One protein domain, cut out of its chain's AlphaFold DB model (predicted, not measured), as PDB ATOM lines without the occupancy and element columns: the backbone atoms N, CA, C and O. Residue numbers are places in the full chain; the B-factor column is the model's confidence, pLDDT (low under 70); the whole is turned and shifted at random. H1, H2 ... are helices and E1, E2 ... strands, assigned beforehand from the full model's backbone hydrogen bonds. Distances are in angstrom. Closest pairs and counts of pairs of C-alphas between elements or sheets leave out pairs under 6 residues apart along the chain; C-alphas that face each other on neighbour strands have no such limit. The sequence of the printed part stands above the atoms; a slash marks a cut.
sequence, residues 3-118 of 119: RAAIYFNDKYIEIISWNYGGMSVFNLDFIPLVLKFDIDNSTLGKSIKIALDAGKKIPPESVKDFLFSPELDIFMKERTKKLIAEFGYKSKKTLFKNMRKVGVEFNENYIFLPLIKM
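Overview. This is residues 3 to 118 of the 119 residues of an uncharacterized protein of Acinetobacter baumannii 6112 (UniProt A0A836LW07). A strongly twisted antiparallel sheet has H1 packed on one of its faces, over E1 and E2, while H2, H3 and H4 follow one another in an arc on the side of the domain away from H1. The hairpin of E5 and E6 continues the sheet beyond E1, and residues 116 to 117 fold back along E5. The printed part has 116 residues, with six named strands and four named helices: along the chain come first the strands E1 to E4, then the helices H1 to H4, then the hairpin of E5 and E6; the class is mixed, helices and strands, and the sheet is branched at E2, which has E1 on one side and both E3 and E4 on the other side. The whole is compact, with a radius of gyration of the C-alphas of 14.3 A and spans of 39 by 34 by 22 A.

Arrangement. E1, residues 3 to 8, and E2, residues 12 to 20, form an antiparallel hairpin, with N 7 and O 14 2.8 A apart. E3, residues 24 to 26, forms a hairpin with E2, N 19 and O 25 being 2.8 A apart; E1, E2 and E3 make a meander, each strand the antiparallel neighbour of the one before. E4, residues 33 to 36, lies on the same side of E2 as E3, with N 35 and O 13 2.8 A apart. H1, residues 41 to 54, is over E1 and E2 at a height over the sheet of 7.3 A; its closest C-alphas to E2 are those of Ala 51 and Ser 17, 4.5 A apart. It runs only just slantwise to the strands, at 32 degrees to E1 on the local plane. H2, residues 62 to 67, only grazes the sheet; the closest C-alphas to E3 are those of Val 63 and Val 25, 7.0 A apart. H3, residues 70 to 86, also only grazes the sheet and is apart from H1. H4, residues 92 to 96, is not on the sheet but touches residues 80 to 84 of H3, closest at the C-alphas of Leu 95 and Ile 84, 6.7 A. E5, residues 100 to 106, is antiparallel to E1 on the other side from E2, with N 6 and O 102 2.8 A apart. E6, residues 110 to 112, forms a hairpin with E5, N 105 and O 111 being 2.9 A apart. In H1, H2, H3 and H4 every O i to N i+4 pair is within hydrogen-bond range.

Along the chain. E1 begins at C-alpha 3 (195.064, 85.844, 143.493). From first to last C-alpha, E1 measures 16.7 A, E2 25.8 A, H1 20.0 A, H3 24.4 A and E5 20.1 A. H3 begins at C-alpha 70 (203.629, 96.048, 125.308), and E6 ends at C-alpha 112 (190.695, 89.585, 151.891).

Size, cuts and confidence. The two C-alphas farthest apart, those of Lys 90 and Glu 108, are 41.6 A apart. The printed part has no cut and no long link. Its mean pLDDT is 94.7, and no printed residue is under 70.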
ATOM      1  N   ARG A   3     195.316  84.421 143.244       96.44
ATOM      2  CA  ARG A   3     195.064  85.844 143.493       96.44
ATOM      3  C   ARG A   3     194.047  86.407 142.510       96.44
ATOM      4  O   ARG A   3     194.079  86.102 141.323       96.44
ATOM      5  N   ALA A   4     193.159  87.243 143.027       97.69
ATOM      6  CA  ALA A   4     192.206  88.013 142.246       97.69
ATOM      7  C   ALA A   4     192.108  89.437 142.806       97.69
ATOM      8  O   ALA A   4     192.392  89.683 143.981       97.69
ATOM      9  N   ALA A   5     191.688  90.380 141.971       97.06
ATOM     10  CA  ALA A   5     191.336  91.726 142.404       97.06
ATOM     11  C   ALA A   5     189.893  92.025 142.016       97.06
ATOM     12  O   ALA A   5     189.493  91.774 140.881       97.06
ATOM     13  N   ILE A   6     189.145  92.590 142.955       97.56
ATOM     14  CA  ILE A   6     187.787  93.064 142.740       97.56
ATOM     15  C   ILE A   6     187.818  94.585 142.781       97.56
ATOM     16  O   ILE A   6     188.132  95.183 143.810       97.56
ATOM     17  N   TYR A   7     187.512  95.190 141.643       97.25
ATOM     18  CA  TYR A   7     187.316  96.619 141.466       97.25
ATOM     19  C   TYR A   7     185.822  96.904 141.509       97.25
ATOM     20  O   TYR A   7     185.053  96.190 140.880       97.25
ATOM     21  N   PHE A   8     185.379  97.909 142.252       97.00
ATOM     22  CA  PHE A   8     183.954  98.207 142.334       97.00
ATOM     23  C   PHE A   8     183.667  99.666 142.654       97.00
ATOM     24  O   PHE A   8     184.403 100.339 143.385       97.00
ATOM     25  N   ASN A   9     182.540 100.137 142.136       95.31
ATOM     26  CA  ASN A   9     181.944 101.426 142.455       95.31
ATOM     27  C   ASN A   9     180.414 101.313 142.413       95.31
ATOM     28  O   ASN A   9     179.877 100.217 142.446       95.31
ATOM     29  N   ASP A  10     179.719 102.441 142.380       93.12
ATOM     30  CA  ASP A  10     178.258 102.525 142.336       93.12
ATOM     31  C   ASP A  10     177.626 102.012 141.031       93.12
ATOM     32  O   ASP A  10     176.413 101.823 140.983       93.12
ATOM     33  N   LYS A  11     178.417 101.775 139.977       95.00
ATOM     34  CA  LYS A  11     177.915 101.308 138.678       95.00
ATOM     35  C   LYS A  11     178.153  99.823 138.426       95.00
ATOM     36  O   LYS A  11     177.312  99.182 137.799       95.00
ATOM     37  N   TYR A  12     179.293  99.283 138.855       97.06
ATOM     38  CA  TYR A  12     179.672  97.909 138.530       97.06
ATOM     39  C   TYR A  12     180.656  97.295 139.525       97.06
ATOM     40  O   TYR A  12     181.294  97.987 140.327       97.06
ATOM     41  N   ILE A  13     180.796  95.977 139.417       98.00
ATOM     42  CA  ILE A  13     181.851  95.178 140.035       98.00
ATOM     43  C   ILE A  13     182.634  94.506 138.911       98.00
ATOM     44  O   ILE A  13     182.056  93.912 138.010       98.00
ATOM     45  N   GLU A  14     183.953  94.586 138.955       97.81
ATOM     46  CA  GLU A  14     184.847  93.934 138.012       97.81
ATOM     47  C   GLU A  14     185.832  93.041 138.752       97.81
ATOM     48  O   GLU A  14     186.507  93.465 139.689       97.81
ATOM     49  N   ILE A  15     185.934  91.797 138.301       98.38
ATOM     50  CA  ILE A  15     186.740  90.759 138.929       98.38
ATOM     51  C   ILE A  15     187.828  90.346 137.946       98.38
ATOM     52  O   ILE A  15     187.549  89.922 136.824       98.38
ATOM     53  N   ILE A  16     189.078  90.464 138.384       97.50
ATOM     54  CA  ILE A  16     190.268  90.239 137.564       97.50
ATOM     55  C   ILE A  16     191.107  89.123 138.178       97.50
ATOM     56  O   ILE A  16     191.400  89.154 139.373       97.50
ATOM     57  N   SER A  17     191.522  88.166 137.348       98.00
ATOM     58  CA  SER A  17     192.466  87.106 137.711       98.00
ATOM     59  C   SER A  17     193.917  87.605 137.671       98.00
ATOM     60  O   SER A  17     194.280  88.413 136.813       98.00
ATOM     61  N   TRP A  18     194.752  87.124 138.593       97.31
ATOM     62  CA  TRP A  18     196.175  87.459 138.664       97.31
ATOM     63  C   TRP A  18     197.043  86.198 138.665       97.31
ATOM     64  O   TRP A  18     196.739  85.213 139.338       97.31
ATOM     65  N   ASN A  19     198.165  86.269 137.954       96.38
ATOM     66  CA  ASN A  19     199.243  85.287 138.029       96.38
ATOM     67  C   ASN A  19     200.196  85.636 139.183       96.38
ATOM     68  O   ASN A  19     200.303  86.799 139.581       96.38
ATOM     69  N   TYR A  20     200.902  84.640 139.725       95.00
ATOM     70  CA  TYR A  20     201.813  84.831 140.858       95.00
ATOM     71  C   TYR A  20     203.174  84.159 140.655       95.00
ATOM     72  O   TYR A  20     203.252  82.939 140.519       95.00
ATOM     73  N   GLY A  21     204.244  84.956 140.711       93.19
ATOM     74  CA  GLY A  21     205.642  84.507 140.648       93.19
ATOM     75  C   GLY A  21     206.516  85.157 141.721       93.19
ATOM     76  O   GLY A  21     207.615  85.605 141.442       93.19
ATOM     77  N   GLY A  22     206.002  85.325 142.942       91.19
ATOM     78  CA  GLY A  22     206.630  86.158 143.982       91.19
ATOM     79  C   GLY A  22     206.073  87.585 144.002       91.19
ATOM     80  O   GLY A  22     205.840  88.144 145.072       91.19
ATOM     81  N   MET A  23     205.704  88.111 142.833       90.69
ATOM     82  CA  MET A  23     204.862  89.297 142.664       90.69
ATOM     83  C   MET A  23     203.604  88.928 141.874       90.69
ATOM     84  O   MET A  23     203.611  87.983 141.083       90.69
ATOM     85  N   SER A  24     202.506  89.645 142.119       92.62
ATOM     86  CA  SER A  24     201.275  89.459 141.344       92.62
ATOM     87  C   SER A  24     201.338  90.271 140.063       92.62
ATOM     88  O   SER A  24     201.631  91.463 140.116       92.62
ATOM     89  N   VAL A  25     200.990  89.643 138.947       95.06
ATOM     90  CA  VAL A  25     200.818  90.308 137.652       95.06
ATOM     91  C   VAL A  25     199.459  89.960 137.048       95.06
ATOM     92  O   VAL A  25     198.843  88.971 137.447       95.06
ATOM     93  N   PHE A  26     198.962  90.774 136.116       94.94
ATOM     94  CA  PHE A  26     197.682  90.502 135.456       94.94
ATOM     95  C   PHE A  26     197.711  89.151 134.728       94.94
ATOM     96  O   PHE A  26     198.720  88.752 134.154       94.94
ATOM     97  N   ASN A  27     196.583  88.448 134.734       95.69
ATOM     98  CA  ASN A  27     196.387  87.294 133.871       95.69
ATOM     99  C   ASN A  27     195.787  87.760 132.534       95.69
ATOM    100  O   ASN A  27     194.578  87.960 132.450       95.69
ATOM    101  N   LEU A  28     196.623  87.980 131.512       93.88
ATOM    102  CA  LEU A  28     196.168  88.501 130.208       93.88
ATOM    103  C   LEU A  28     195.314  87.498 129.417       93.88
ATOM    104  O   LEU A  28     194.533  87.914 128.566       93.88
ATOM    105  N   ASP A  29     195.404  86.205 129.743       93.31
ATOM    106  CA  ASP A  29     194.560  85.153 129.159       93.31
ATOM    107  C   ASP A  29     193.125  85.181 129.718       93.31
ATOM    108  O   ASP A  29     192.246  84.461 129.245       93.31
ATOM    109  N   PHE A  30     192.881  85.974 130.767       95.81
ATOM    110  CA  PHE A  30     191.600  86.049 131.449       95.81
ATOM    111  C   PHE A  30     190.867  87.338 131.092       95.81
ATOM    112  O   PHE A  30     191.338  88.443 131.363       95.81
ATOM    113  N   ILE A  31     189.663  87.195 130.546       94.94
ATOM    114  CA  ILE A  31     188.762  88.325 130.321       94.94
ATOM    115  C   ILE A  31     188.140  88.708 131.674       94.94
ATOM    116  O   ILE A  31     187.463  87.866 132.269       94.94
ATOM    117  N   PRO A  32     188.337  89.948 132.170       96.75
ATOM    118  CA  PRO A  32     187.701  90.407 133.399       96.75
ATOM    119  C   PRO A  32     186.190  90.181 133.394       96.75
ATOM    120  O   PRO A  32     185.511  90.480 132.412       96.75
ATOM    121  N   LEU A  33     185.663  89.683 134.511       97.88
ATOM    122  CA  LEU A  33     184.224  89.518 134.682       97.88
ATOM    123  C   LEU A  33     183.644  90.840 135.165       97.88
ATOM    124  O   LEU A  33     184.040  91.321 136.225       97.88
ATOM    125  N   VAL A  34     182.705  91.402 134.411       97.50
ATOM    126  CA  VAL A  34     182.003  92.639 134.759       97.50
ATOM    127  C   VAL A  34     180.573  92.290 135.153       97.50
ATOM    128  O   VAL A  34     179.839  91.662 134.396       97.50
ATOM    129  N   LEU A  35     180.195  92.666 136.369       97.12
ATOM    130  CA  LEU A  35     178.906  92.386 136.986       97.12
ATOM    131  C   LEU A  35     178.218  93.700 137.357       97.12
ATOM    132  O   LEU A  35     178.871  94.715 137.625       97.12
ATOM    133  N   LYS A  36     176.887  93.666 137.439       94.62
ATOM    134  CA  LYS A  36     176.126  94.765 138.039       94.62
ATOM    135  C   LYS A  36     176.462  94.897 139.525       94.62
ATOM    136  O   LYS A  36     176.821  93.918 140.178       94.62
ATOM    137  N   PHE A  37     176.346  96.111 140.055       91.62
ATOM    138  CA  PHE A  37     176.661  96.380 141.458       91.62
ATOM    139  C   PHE A  37     175.692  95.704 142.447       91.62
ATOM    140  O   PHE A  37     176.097  95.345 143.547       91.62
ATOM    141  N   ASP A  38     174.441  95.488 142.047       92.62
ATOM    142  CA  ASP A  38     173.369  94.875 142.844       92.62
ATOM    143  C   ASP A  38     173.315  93.339 142.739       92.62
ATOM    144  O   ASP A  38     172.303  92.720 143.068       92.62
ATOM    145  N   ILE A  39     174.398  92.710 142.270       96.88
ATOM    146  CA  ILE A  39     174.495  91.257 142.130       96.88
ATOM    147  C   ILE A  39     174.406  90.544 143.490       96.88
ATOM    148  O   ILE A  39     174.894  91.034 144.508       96.88
ATOM    149  N   ASP A  40     173.822  89.346 143.511       97.62
ATOM    150  CA  ASP A  40     173.723  88.550 144.729       97.62
ATOM    151  C   ASP A  40     175.079  87.949 145.162       97.62
ATOM    152  O   ASP A  40     175.972  87.673 144.353       97.62
ATOM    153  N   ASN A  41     175.211  87.676 146.464       97.19
ATOM    154  CA  ASN A  41     176.445  87.150 147.056       97.19
ATOM    155  C   ASN A  41     176.847  85.766 146.516       97.19
ATOM    156  O   ASN A  41     178.040  85.457 146.478       97.19
ATOM    157  N   SER A  42     175.888  84.922 146.112       97.88
ATOM    158  CA  SER A  42     176.199  83.595 145.566       97.88
ATOM    159  C   SER A  42     176.888  83.734 144.214       97.88
ATOM    160  O   SER A  42     177.935  83.125 143.984       97.88
ATOM    161  N   THR A  43     176.338  84.574 143.337       98.00
ATOM    162  CA  THR A  43     176.925  84.857 142.028       98.00
ATOM    163  C   THR A  43     178.273  85.552 142.173       98.00
ATOM    164  O   THR A  43     179.251  85.092 141.581       98.00
ATOM    165  N   LEU A  44     178.378  86.569 143.038       97.75
ATOM    166  CA  LEU A  44     179.648  87.245 143.317       97.75
ATOM    167  C   LEU A  44     180.729  86.260 143.791       97.75
ATOM    168  O   LEU A  44     181.838  86.245 143.253       97.75
ATOM    169  N   GLY A  45     180.402  85.392 144.753       97.31
ATOM    170  CA  GLY A  45     181.327  84.383 145.270       97.31
ATOM    171  C   GLY A  45     181.796  83.393 144.198       97.31
ATOM    172  O   GLY A  45     182.989  83.089 144.114       97.31
ATOM    173  N   LYS A  46     180.888  82.933 143.326       98.19
ATOM    174  CA  LYS A  46     181.229  82.056 142.192       98.19
ATOM    175  C   LYS A  46     182.161  82.749 141.200       98.19
ATOM    176  O   LYS A  46     183.153  82.151 140.790       98.19
ATOM    177  N   SER A  47     181.892  84.005 140.856       98.44
ATOM    178  CA  SER A  47     182.735  84.776 139.938       98.44
ATOM    179  C   SER A  47     184.136  85.030 140.503       98.44
ATOM    180  O   SER A  47     185.121  84.897 139.779       98.44
ATOM    181  N   ILE A  48     184.251  85.310 141.808       98.00
ATOM    182  CA  ILE A  48     185.553  85.423 142.487       98.00
ATOM    183  C   ILE A  48     186.308  84.091 142.422       98.00
ATOM    184  O   ILE A  48     187.495  84.078 142.097       98.00
ATOM    185  N   LYS A  49     185.627  82.966 142.673       97.62
ATOM    186  CA  LYS A  49     186.234  81.632 142.574       97.62
ATOM    187  C   LYS A  49     186.755  81.341 141.163       97.62
ATOM    188  O   LYS A  49     187.892  80.903 141.034       97.62
ATOM    189  N   ILE A  50     185.979  81.656 140.123       98.19
ATOM    190  CA  ILE A  50     186.403  81.506 138.720       98.19
ATOM    191  C   ILE A  50     187.698  82.286 138.452       98.19
ATOM    192  O   ILE A  50     188.647  81.733 137.898       98.19
ATOM    193  N   ALA A  51     187.772  83.551 138.875       98.25
ATOM    194  CA  ALA A  51     188.963  84.374 138.663       98.25
ATOM    195  C   ALA A  51     190.189  83.867 139.443       98.25
ATOM    196  O   ALA A  51     191.306  83.896 138.921       98.25
ATOM    197  N   LEU A  52     189.994  83.381 140.673       97.62
ATOM    198  CA  LEU A  52     191.057  82.749 141.458       97.62
ATOM    199  C   LEU A  52     191.574  81.477 140.779       97.62
ATOM    200  O   LEU A  52     192.785  81.283 140.695       97.62
ATOM    201  N   ASP A  53     190.674  80.626 140.289       96.75
ATOM    202  CA  ASP A  53     191.018  79.351 139.655       96.75
ATOM    203  C   ASP A  53     191.702  79.531 138.291       96.75
ATOM    204  O   ASP A  53     192.507  78.686 137.904       96.75
ATOM    205  N   ALA A  54     191.448  80.645 137.598       97.75
ATOM    206  CA  ALA A  54     192.104  80.978 136.335       97.75
ATOM    207  C   ALA A  54     193.565  81.444 136.491       97.75
ATOM    208  O   ALA A  54     194.332  81.389 135.527       97.75
ATOM    209  N   GLY A  55     193.948  81.934 137.674       95.94
ATOM    210  CA  GLY A  55     195.284  82.471 137.930       95.94
ATOM    211  C   GLY A  55     196.343  81.372 137.983       95.94
ATOM    212  O   GLY A  55     196.143  80.323 138.597       95.94
ATOM    213  N   LYS A  56     197.499  81.616 137.366       94.88
ATOM    214  CA  LYS A  56     198.598  80.648 137.263       94.88
ATOM    215  C   LYS A  56     199.763  81.028 138.175       94.88
ATOM    216  O   LYS A  56     200.049  82.205 138.407       94.88
ATOM    217  N   LYS A  57     200.489  80.017 138.657       94.88
ATOM    218  CA  LYS A  57     201.833  80.224 139.204       94.88
ATOM    219  C   LYS A  57     202.798  80.367 138.029       94.88
ATOM    220  O   LYS A  57     202.797  79.512 137.149       94.88
ATOM    221  N   ILE A  58     203.591  81.429 138.023       94.50
ATOM    222  CA  ILE A  58     204.595  81.694 136.985       94.50
ATOM    223  C   ILE A  58     205.998  81.715 137.605       94.50
ATOM    224  O   ILE A  58     206.115  81.960 138.812       94.50
ATOM    225  N   PRO A  59     207.058  81.449 136.826       95.38
ATOM    226  CA  PRO A  59     208.425  81.612 137.306       95.38
ATOM    227  C   PRO A  59     208.702  83.076 137.705       95.38
ATOM    228  O   PRO A  59     208.236  83.984 137.006       95.38
ATOM    229  N   PRO A  60     209.416  83.347 138.816       94.31
ATOM    230  CA  PRO A  60     209.731  84.714 139.240       94.31
ATOM    231  C   PRO A  60     210.451  85.559 138.187       94.31
ATOM    232  O   PRO A  60     210.174  86.749 138.053       94.31
ATOM    233  N   GLU A  61     211.333  84.944 137.406       93.12
ATOM    234  CA  GLU A  61     212.056  85.574 136.306       93.12
ATOM    235  C   GLU A  61     211.116  86.118 135.217       93.12
ATOM    236  O   GLU A  61     211.362  87.200 134.686       93.12
ATOM    237  N   SER A  62     209.980  85.456 134.970       92.00
ATOM    238  CA  SER A  62     208.990  85.865 133.962       92.00
ATOM    239  C   SER A  62     208.162  87.088 134.373       92.00
ATOM    240  O   SER A  62     207.469  87.678 133.544       92.00
ATOM    241  N   VAL A  63     208.208  87.497 135.648       93.81
ATOM    242  CA  VAL A  63     207.478  88.680 136.139       93.81
ATOM    243  C   VAL A  63     207.988  89.949 135.464       93.81
ATOM    244  O   VAL A  63     207.190  90.812 135.099       93.81
ATOM    245  N   LYS A  64     209.310  90.077 135.300       92.06
ATOM    246  CA  LYS A  64     209.921  91.269 134.703       92.06
ATOM    247  C   LYS A  64     209.458  91.440 133.259       92.06
ATOM    248  O   LYS A  64     209.000  92.520 132.900       92.06
ATOM    249  N   ASP A  65     209.528  90.368 132.479       90.81
ATOM    250  CA  ASP A  65     209.142  90.380 131.067       90.81
ATOM    251  C   ASP A  65     207.673  90.778 130.906       90.81
ATOM    252  O   ASP A  65     207.337  91.592 130.053       90.81
ATOM    253  N   PHE A  66     206.810  90.298 131.805       92.00
ATOM    254  CA  PHE A  66     205.408  90.688 131.837       92.00
ATOM    255  C   PHE A  66     205.202  92.180 132.134       92.00
ATOM    256  O   PHE A  66     204.440  92.853 131.439       92.00
ATOM    257  N   LEU A  67     205.840  92.705 133.187       90.62
ATOM    258  CA  LEU A  67     205.629  94.086 133.643       90.62
ATOM    259  C   LEU A  67     206.037  95.127 132.598       90.62
ATOM    260  O   LEU A  67     205.466  96.214 132.579       90.62
ATOM    261  N   PHE A  68     207.000  94.789 131.740       90.88
ATOM    262  CA  PHE A  68     207.483  95.655 130.664       90.88
ATOM    263  C   PHE A  68     206.967  95.238 129.280       90.88
ATOM    264  O   PHE A  68     207.463  95.731 128.267       90.88
ATOM    265  N   SER A  69     205.978  94.343 129.227       93.44
ATOM    266  CA  SER A  69     205.395  93.874 127.972       93.44
ATOM    267  C   SER A  69     204.490  94.943 127.333       93.44
ATOM    268  O   SER A  69     203.681  95.568 128.032       93.44
ATOM    269  N   PRO A  70     204.566  95.166 126.007       94.69
ATOM    270  CA  PRO A  70     203.629  96.048 125.308       94.69
ATOM    271  C   PRO A  70     202.180  95.532 125.373       94.69
ATOM    272  O   PRO A  70     201.231  96.319 125.324       94.69
ATOM    273  N   GLU A  71     201.989  94.221 125.525       94.50
ATOM    274  CA  GLU A  71     200.687  93.573 125.666       94.50
ATOM    275  C   GLU A  71     199.947  94.055 126.917       94.50
ATOM    276  O   GLU A  71     198.742  94.311 126.854       94.50
ATOM    277  N   LEU A  72     200.654  94.241 128.040       94.00
ATOM    278  CA  LEU A  72     200.062  94.773 129.268       94.00
ATOM    279  C   LEU A  72     199.520  96.193 129.056       94.00
ATOM    280  O   LEU A  72     198.399  96.501 129.469       94.00
ATOM    281  N   ASP A  73     200.283  97.048 128.378       93.56
ATOM    282  CA  ASP A  73     199.868  98.419 128.077       93.56
ATOM    283  C   ASP A  73     198.625  98.459 127.182       93.56
ATOM    284  O   ASP A  73     197.692  99.232 127.438       93.56
ATOM    285  N   ILE A  74     198.590  97.616 126.145       95.06
ATOM    286  CA  ILE A  74     197.434  97.477 125.252       95.06
ATOM    287  C   ILE A  74     196.221  96.995 126.049       95.06
ATOM    288  O   ILE A  74     195.160  97.623 125.996       95.06
ATOM    289  N   PHE A  75     196.383  95.940 126.848       94.44
ATOM    290  CA  PHE A  75     195.322  95.386 127.683       94.44
ATOM    291  C   PHE A  75     194.729  96.439 128.625       94.44
ATOM    292  O   PHE A  75     193.509  96.607 128.688       94.44
ATOM    293  N   MET A  76     195.572  97.205 129.321       92.94
ATOM    294  CA  MET A  76     195.122  98.229 130.266       92.94
ATOM    295  C   MET A  76     194.369  99.374 129.577       92.94
ATOM    296  O   MET A  76     193.365  99.866 130.115       92.94
ATOM    297  N   LYS A  77     194.820  99.794 128.387       94.94
ATOM    298  CA  LYS A  77     194.144 100.818 127.575       94.94
ATOM    299  C   LYS A  77     192.788 100.325 127.075       94.94
ATOM    300  O   LYS A  77     191.790 101.017 127.279       94.94
ATOM    301  N   GLU A  78     192.732  99.125 126.502       94.88
ATOM    302  CA  GLU A  78     191.494  98.538 125.978       94.88
ATOM    303  C   GLU A  78     190.476  98.263 127.084       94.88
ATOM    304  O   GLU A  78     189.309  98.633 126.955       94.88
ATOM    305  N   ARG A  79     190.916  97.717 128.223       94.56
ATOM    306  CA  ARG A  79     190.074  97.560 129.416       94.56
ATOM    307  C   ARG A  79     189.473  98.896 129.853       94.56
ATOM    308  O   ARG A  79     188.264  99.002 130.034       94.56
ATOM    309  N   THR A  80     190.301  99.934 129.991       94.88
ATOM    310  CA  THR A  80     189.834 101.268 130.402       94.88
ATOM    311  C   THR A  80     188.821 101.833 129.404       94.88
ATOM    312  O   THR A  80     187.790 102.364 129.809       94.88
ATOM    313  N   LYS A  81     189.091 101.701 128.101       96.25
ATOM    314  CA  LYS A  81     188.206 102.173 127.031       96.25
ATOM    315  C   LYS A  81     186.850 101.467 127.059       96.25
ATOM    316  O   LYS A  81     185.828 102.146 126.981       96.25
ATOM    317  N   LYS A  82     186.838 100.138 127.223       95.50
ATOM    318  CA  LYS A  82     185.610  99.337 127.345       95.50
ATOM    319  C   LYS A  82     184.757  99.799 128.525       95.50
ATOM    320  O   LYS A  82     183.602 100.147 128.324       95.50
ATOM    321  N   LEU A  83     185.351  99.921 129.712       95.88
ATOM    322  CA  LEU A  83     184.638 100.350 130.922       95.88
ATOM    323  C   LEU A  83     184.102 101.784 130.814       95.88
ATOM    324  O   LEU A  83     183.006 102.075 131.287       95.88
ATOM    325  N   ILE A  84     184.857 102.690 130.178       96.25
ATOM    326  CA  ILE A  84     184.397 104.060 129.914       96.25
ATOM    327  C   ILE A  84     183.146 104.051 129.035       96.25
ATOM    328  O   ILE A  84     182.172 104.723 129.374       96.25
ATOM    329  N   ALA A  85     183.177 103.297 127.934       96.12
ATOM    330  CA  ALA A  85     182.074 103.227 126.985       96.12
ATOM    331  C   ALA A  85     180.839 102.536 127.584       96.12
ATOM    332  O   ALA A  85     179.746 103.090 127.528       96.12
ATOM    333  N   GLU A  86     181.023 101.369 128.202       95.94
ATOM    334  CA  GLU A  86     179.940 100.530 128.731       95.94
ATOM    335  C   GLU A  86     179.149 101.220 129.849       95.94
ATOM    336  O   GLU A  86     177.925 101.137 129.895       95.94
ATOM    337  N   PHE A  87     179.831 101.973 130.715       95.06
ATOM    338  CA  PHE A  87     179.212 102.627 131.872       95.06
ATOM    339  C   PHE A  87     179.090 104.152 131.730       95.06
ATOM    340  O   PHE A  87     178.812 104.854 132.714       95.06
ATOM    341  N   GLY A  88     179.305 104.683 130.522       95.19
ATOM    342  CA  GLY A  88     179.092 106.092 130.186       95.19
ATOM    343  C   GLY A  88     179.947 107.069 131.000       95.19
ATOM    344  O   GLY A  88     179.460 108.115 131.437       95.19
ATOM    345  N   TYR A  89     181.207 106.728 131.274       96.12
ATOM    346  CA  TYR A  89     182.136 107.668 131.904       96.12
ATOM    347  C   TYR A  89     182.632 108.698 130.885       96.12
ATOM    348  O   TYR A  89     182.789 108.409 129.705       96.12
ATOM    349  N   LYS A  90     182.923 109.920 131.344       94.75
ATOM    350  CA  LYS A  90     183.446 110.987 130.468       94.75
ATOM    351  C   LYS A  90     184.956 110.889 130.262       94.75
ATOM    352  O   LYS A  90     185.486 111.369 129.269       94.75
ATOM    353  N   SER A  91     185.666 110.333 131.239       94.69
ATOM    354  CA  SER A  91     187.122 110.218 131.227       94.69
ATOM    355  C   SER A  91     187.618 109.129 132.176       94.69
ATOM    356  O   SER A  91     186.909 108.704 133.095       94.69
ATOM    357  N   LYS A  92     188.894 108.754 132.021       93.81
ATOM    358  CA  LYS A  92     189.613 107.878 132.958       93.81
ATOM    359  C   LYS A  92     189.533 108.399 134.398       93.81
ATOM    360  O   LYS A  92     189.299 107.625 135.318       93.81
ATOM    361  N   LYS A  93     189.641 109.717 134.596       94.06
ATOM    362  CA  LYS A  93     189.514 110.334 135.923       94.06
ATOM    363  C   LYS A  93     188.143 110.059 136.542       94.06
ATOM    364  O   LYS A  93     188.058 109.689 137.705       94.06
ATOM    365  N   THR A  94     187.065 110.195 135.765       94.94
ATOM    366  CA  THR A  94     185.710 109.910 136.272       94.94
ATOM    367  C   THR A  94     185.460 108.427 136.533       94.94
ATOM    368  O   THR A  94     184.685 108.118 137.429       94.94
ATOM    369  N   LEU A  95     186.128 107.530 135.799       94.44
ATOM    370  CA  LEU A  95     186.077 106.087 136.047       94.44
ATOM    371  C   LEU A  95     186.681 105.729 137.416       94.44
ATOM    372  O   LEU A  95     186.083 104.963 138.169       94.44
ATOM    373  N   PHE A  96     187.848 106.294 137.749       94.06
ATOM    374  CA  PHE A  96     188.597 105.918 138.955       94.06
ATOM    375  C   PHE A  96     188.248 106.719 140.219       94.06
ATOM    376  O   PHE A  96     188.445 106.196 141.309       94.06
ATOM    377  N   LYS A  97     187.634 107.908 140.104       93.06
ATOM    378  CA  LYS A  97     187.326 108.807 141.241       93.06
ATOM    379  C   LYS A  97     186.664 108.123 142.451       93.06
ATOM    380  O   LYS A  97     186.966 108.473 143.584       93.06
ATOM    381  N   ASN A  98     185.742 107.189 142.210       92.00
ATOM    382  CA  ASN A  98     185.019 106.451 143.258       92.00
ATOM    383  C   ASN A  98     185.334 104.946 143.235       92.00
ATOM    384  O   ASN A  98     184.615 104.145 143.835       92.00
ATOM    385  N   MET A  99     186.370 104.550 142.498       96.06
ATOM    386  CA  MET A  99     186.740 103.156 142.341       96.06
ATOM    387  C   MET A  99     187.426 102.655 143.604       96.06
ATOM    388  O   MET A  99     188.403 103.230 144.085       96.06
ATOM    389  N   ARG A 100     186.924 101.543 144.125       96.88
ATOM    390  CA  ARG A 100     187.527 100.817 145.235       96.88
ATOM    391  C   ARG A 100     188.085  99.499 144.738       96.88
ATOM    392  O   ARG A 100     187.584  98.938 143.769       96.88
ATOM    393  N   LYS A 101     189.115  99.005 145.411       96.00
ATOM    394  CA  LYS A 101     189.760  97.729 145.120       96.00
ATOM    395  C   LYS A 101     189.877  96.912 146.396       96.00
ATOM    396  O   LYS A 101     190.377  97.407 147.402       96.00
ATOM    397  N   VAL A 102     189.499  95.643 146.321       96.75
ATOM    398  CA  VAL A 102     189.853  94.626 147.313       96.75
ATOM    399  C   VAL A 102     190.612  93.502 146.614       96.75
ATOM    400  O   VAL A 102     190.232  93.053 145.533       96.75
ATOM    401  N   GLY A 103     191.739  93.093 147.189       95.75
ATOM    402  CA  GLY A 103     192.460  91.906 146.738       95.75
ATOM    403  C   GLY A 103     191.956  90.674 147.474       95.75
ATOM    404  O   GLY A 103     191.637  90.757 148.657       95.75
ATOM    405  N   VAL A 104     191.897  89.539 146.788       96.44
ATOM    406  CA  VAL A 104     191.573  88.247 147.396       96.44
ATOM    407  C   VAL A 104     192.700  87.284 147.101       96.44
ATOM    408  O   VAL A 104     193.092  87.100 145.946       96.44
ATOM    409  N   GLU A 105     193.204  86.661 148.154       95.25
ATOM    410  CA  GLU A 105     194.186  85.594 148.075       95.25
ATOM    411  C   GLU A 105     193.557  84.291 148.562       95.25
ATOM    412  O   GLU A 105     192.758  84.279 149.499       95.25
ATOM    413  N   PHE A 106     193.913  83.187 147.913       93.88
ATOM    414  CA  PHE A 106     193.482  81.860 148.324       93.88
ATOM    415  C   PHE A 106     194.659  80.887 148.308       93.88
ATOM    416  O   PHE A 106     195.379  80.758 147.309       93.88
ATOM    417  N   ASN A 107     194.853  80.188 149.421       86.31
ATOM    418  CA  ASN A 107     195.769  79.053 149.511       86.31
ATOM    419  C   ASN A 107     195.033  77.861 150.131       86.31
ATOM    420  O   ASN A 107     194.695  76.924 149.420       86.31
ATOM    421  N   GLU A 108     194.702  77.976 151.415       90.06
ATOM    422  CA  GLU A 108     193.853  77.033 152.165       90.06
ATOM    423  C   GLU A 108     192.578  77.724 152.660       90.06
ATOM    424  O   GLU A 108     191.501  77.139 152.665       90.06
ATOM    425  N   ASN A 109     192.701  79.012 152.992       92.44
ATOM    426  CA  ASN A 109     191.612  79.900 153.368       92.44
ATOM    427  C   ASN A 109     191.598  81.133 152.462       92.44
ATOM    428  O   ASN A 109     192.610  81.483 151.845       92.44
ATOM    429  N   TYR A 110     190.445  81.798 152.406       91.75
ATOM    430  CA  TYR A 110     190.313  83.098 151.758       91.75
ATOM    431  C   TYR A 110     190.884  84.196 152.651       91.75
ATOM    432  O   TYR A 110     190.513  84.312 153.818       91.75
ATOM    433  N   ILE A 111     191.747  85.030 152.080       93.06
ATOM    434  CA  ILE A 111     192.285  86.224 152.726       93.06
ATOM    435  C   ILE A 111     191.861  87.427 151.890       93.06
ATOM    436  O   ILE A 111     192.243  87.554 150.725       93.06
ATOM    437  N   PHE A 112     191.065  88.309 152.489       90.38
ATOM    438  CA  PHE A 112     190.695  89.585 151.891       90.38
ATOM    439  C   PHE A 112     191.712  90.638 152.320       90.38
ATOM    440  O   PHE A 112     191.889  90.901 153.509       90.38
ATOM    441  N   LEU A 113     192.400  91.221 151.344       89.88
ATOM    442  CA  LEU A 113     193.345  92.304 151.575       89.88
ATOM    443  C   LEU A 113     192.599  93.600 151.928       89.88
ATOM    444  O   LEU A 113     191.434  93.751 151.551       89.88
ATOM    445  N   PRO A 114     193.251  94.561 152.602       89.94
ATOM    446  CA  PRO A 114     192.636  95.843 152.917       89.94
ATOM    447  C   PRO A 114     192.026  96.532 151.692       89.94
ATOM    448  O   PRO A 114     192.562  96.475 150.581       89.94
ATOM    449  N   LEU A 115     190.901  97.207 151.921       88.69
ATOM    450  CA  LEU A 115     190.215  98.009 150.915       88.69
ATOM    451  C   LEU A 115     191.070  99.225 150.537       88.69
ATOM    452  O   LEU A 115     191.454 100.012 151.400       88.69
ATOM    453  N   ILE A 116     191.306  99.411 149.241       91.38
ATOM    454  CA  ILE A 116     192.077 100.530 148.689       91.38
ATOM    455  C   ILE A 116     191.141 101.413 147.860       91.38
ATOM    456  O   ILE A 116     190.350 100.902 147.064       91.38
ATOM    457  N   LYS A 117     191.227 102.737 148.023       86.88
ATOM    458  CA  LYS A 117     190.613 103.696 147.093       86.88
ATOM    459  C   LYS A 117     191.618 104.056 145.993       86.88
ATOM    460  O   LYS A 117     192.810 104.162 146.264       86.88
ATOM    461  N   MET A 118     191.145 104.142 144.752       81.88
ATOM    462  CA  MET A 118     191.979 104.251 143.544       81.88
ATOM    463  C   MET A 118     192.086 105.699 143.015       81.88
ATOM    464  O   MET A 118     192.116 105.882 141.799       81.88
TER     465      MET A 118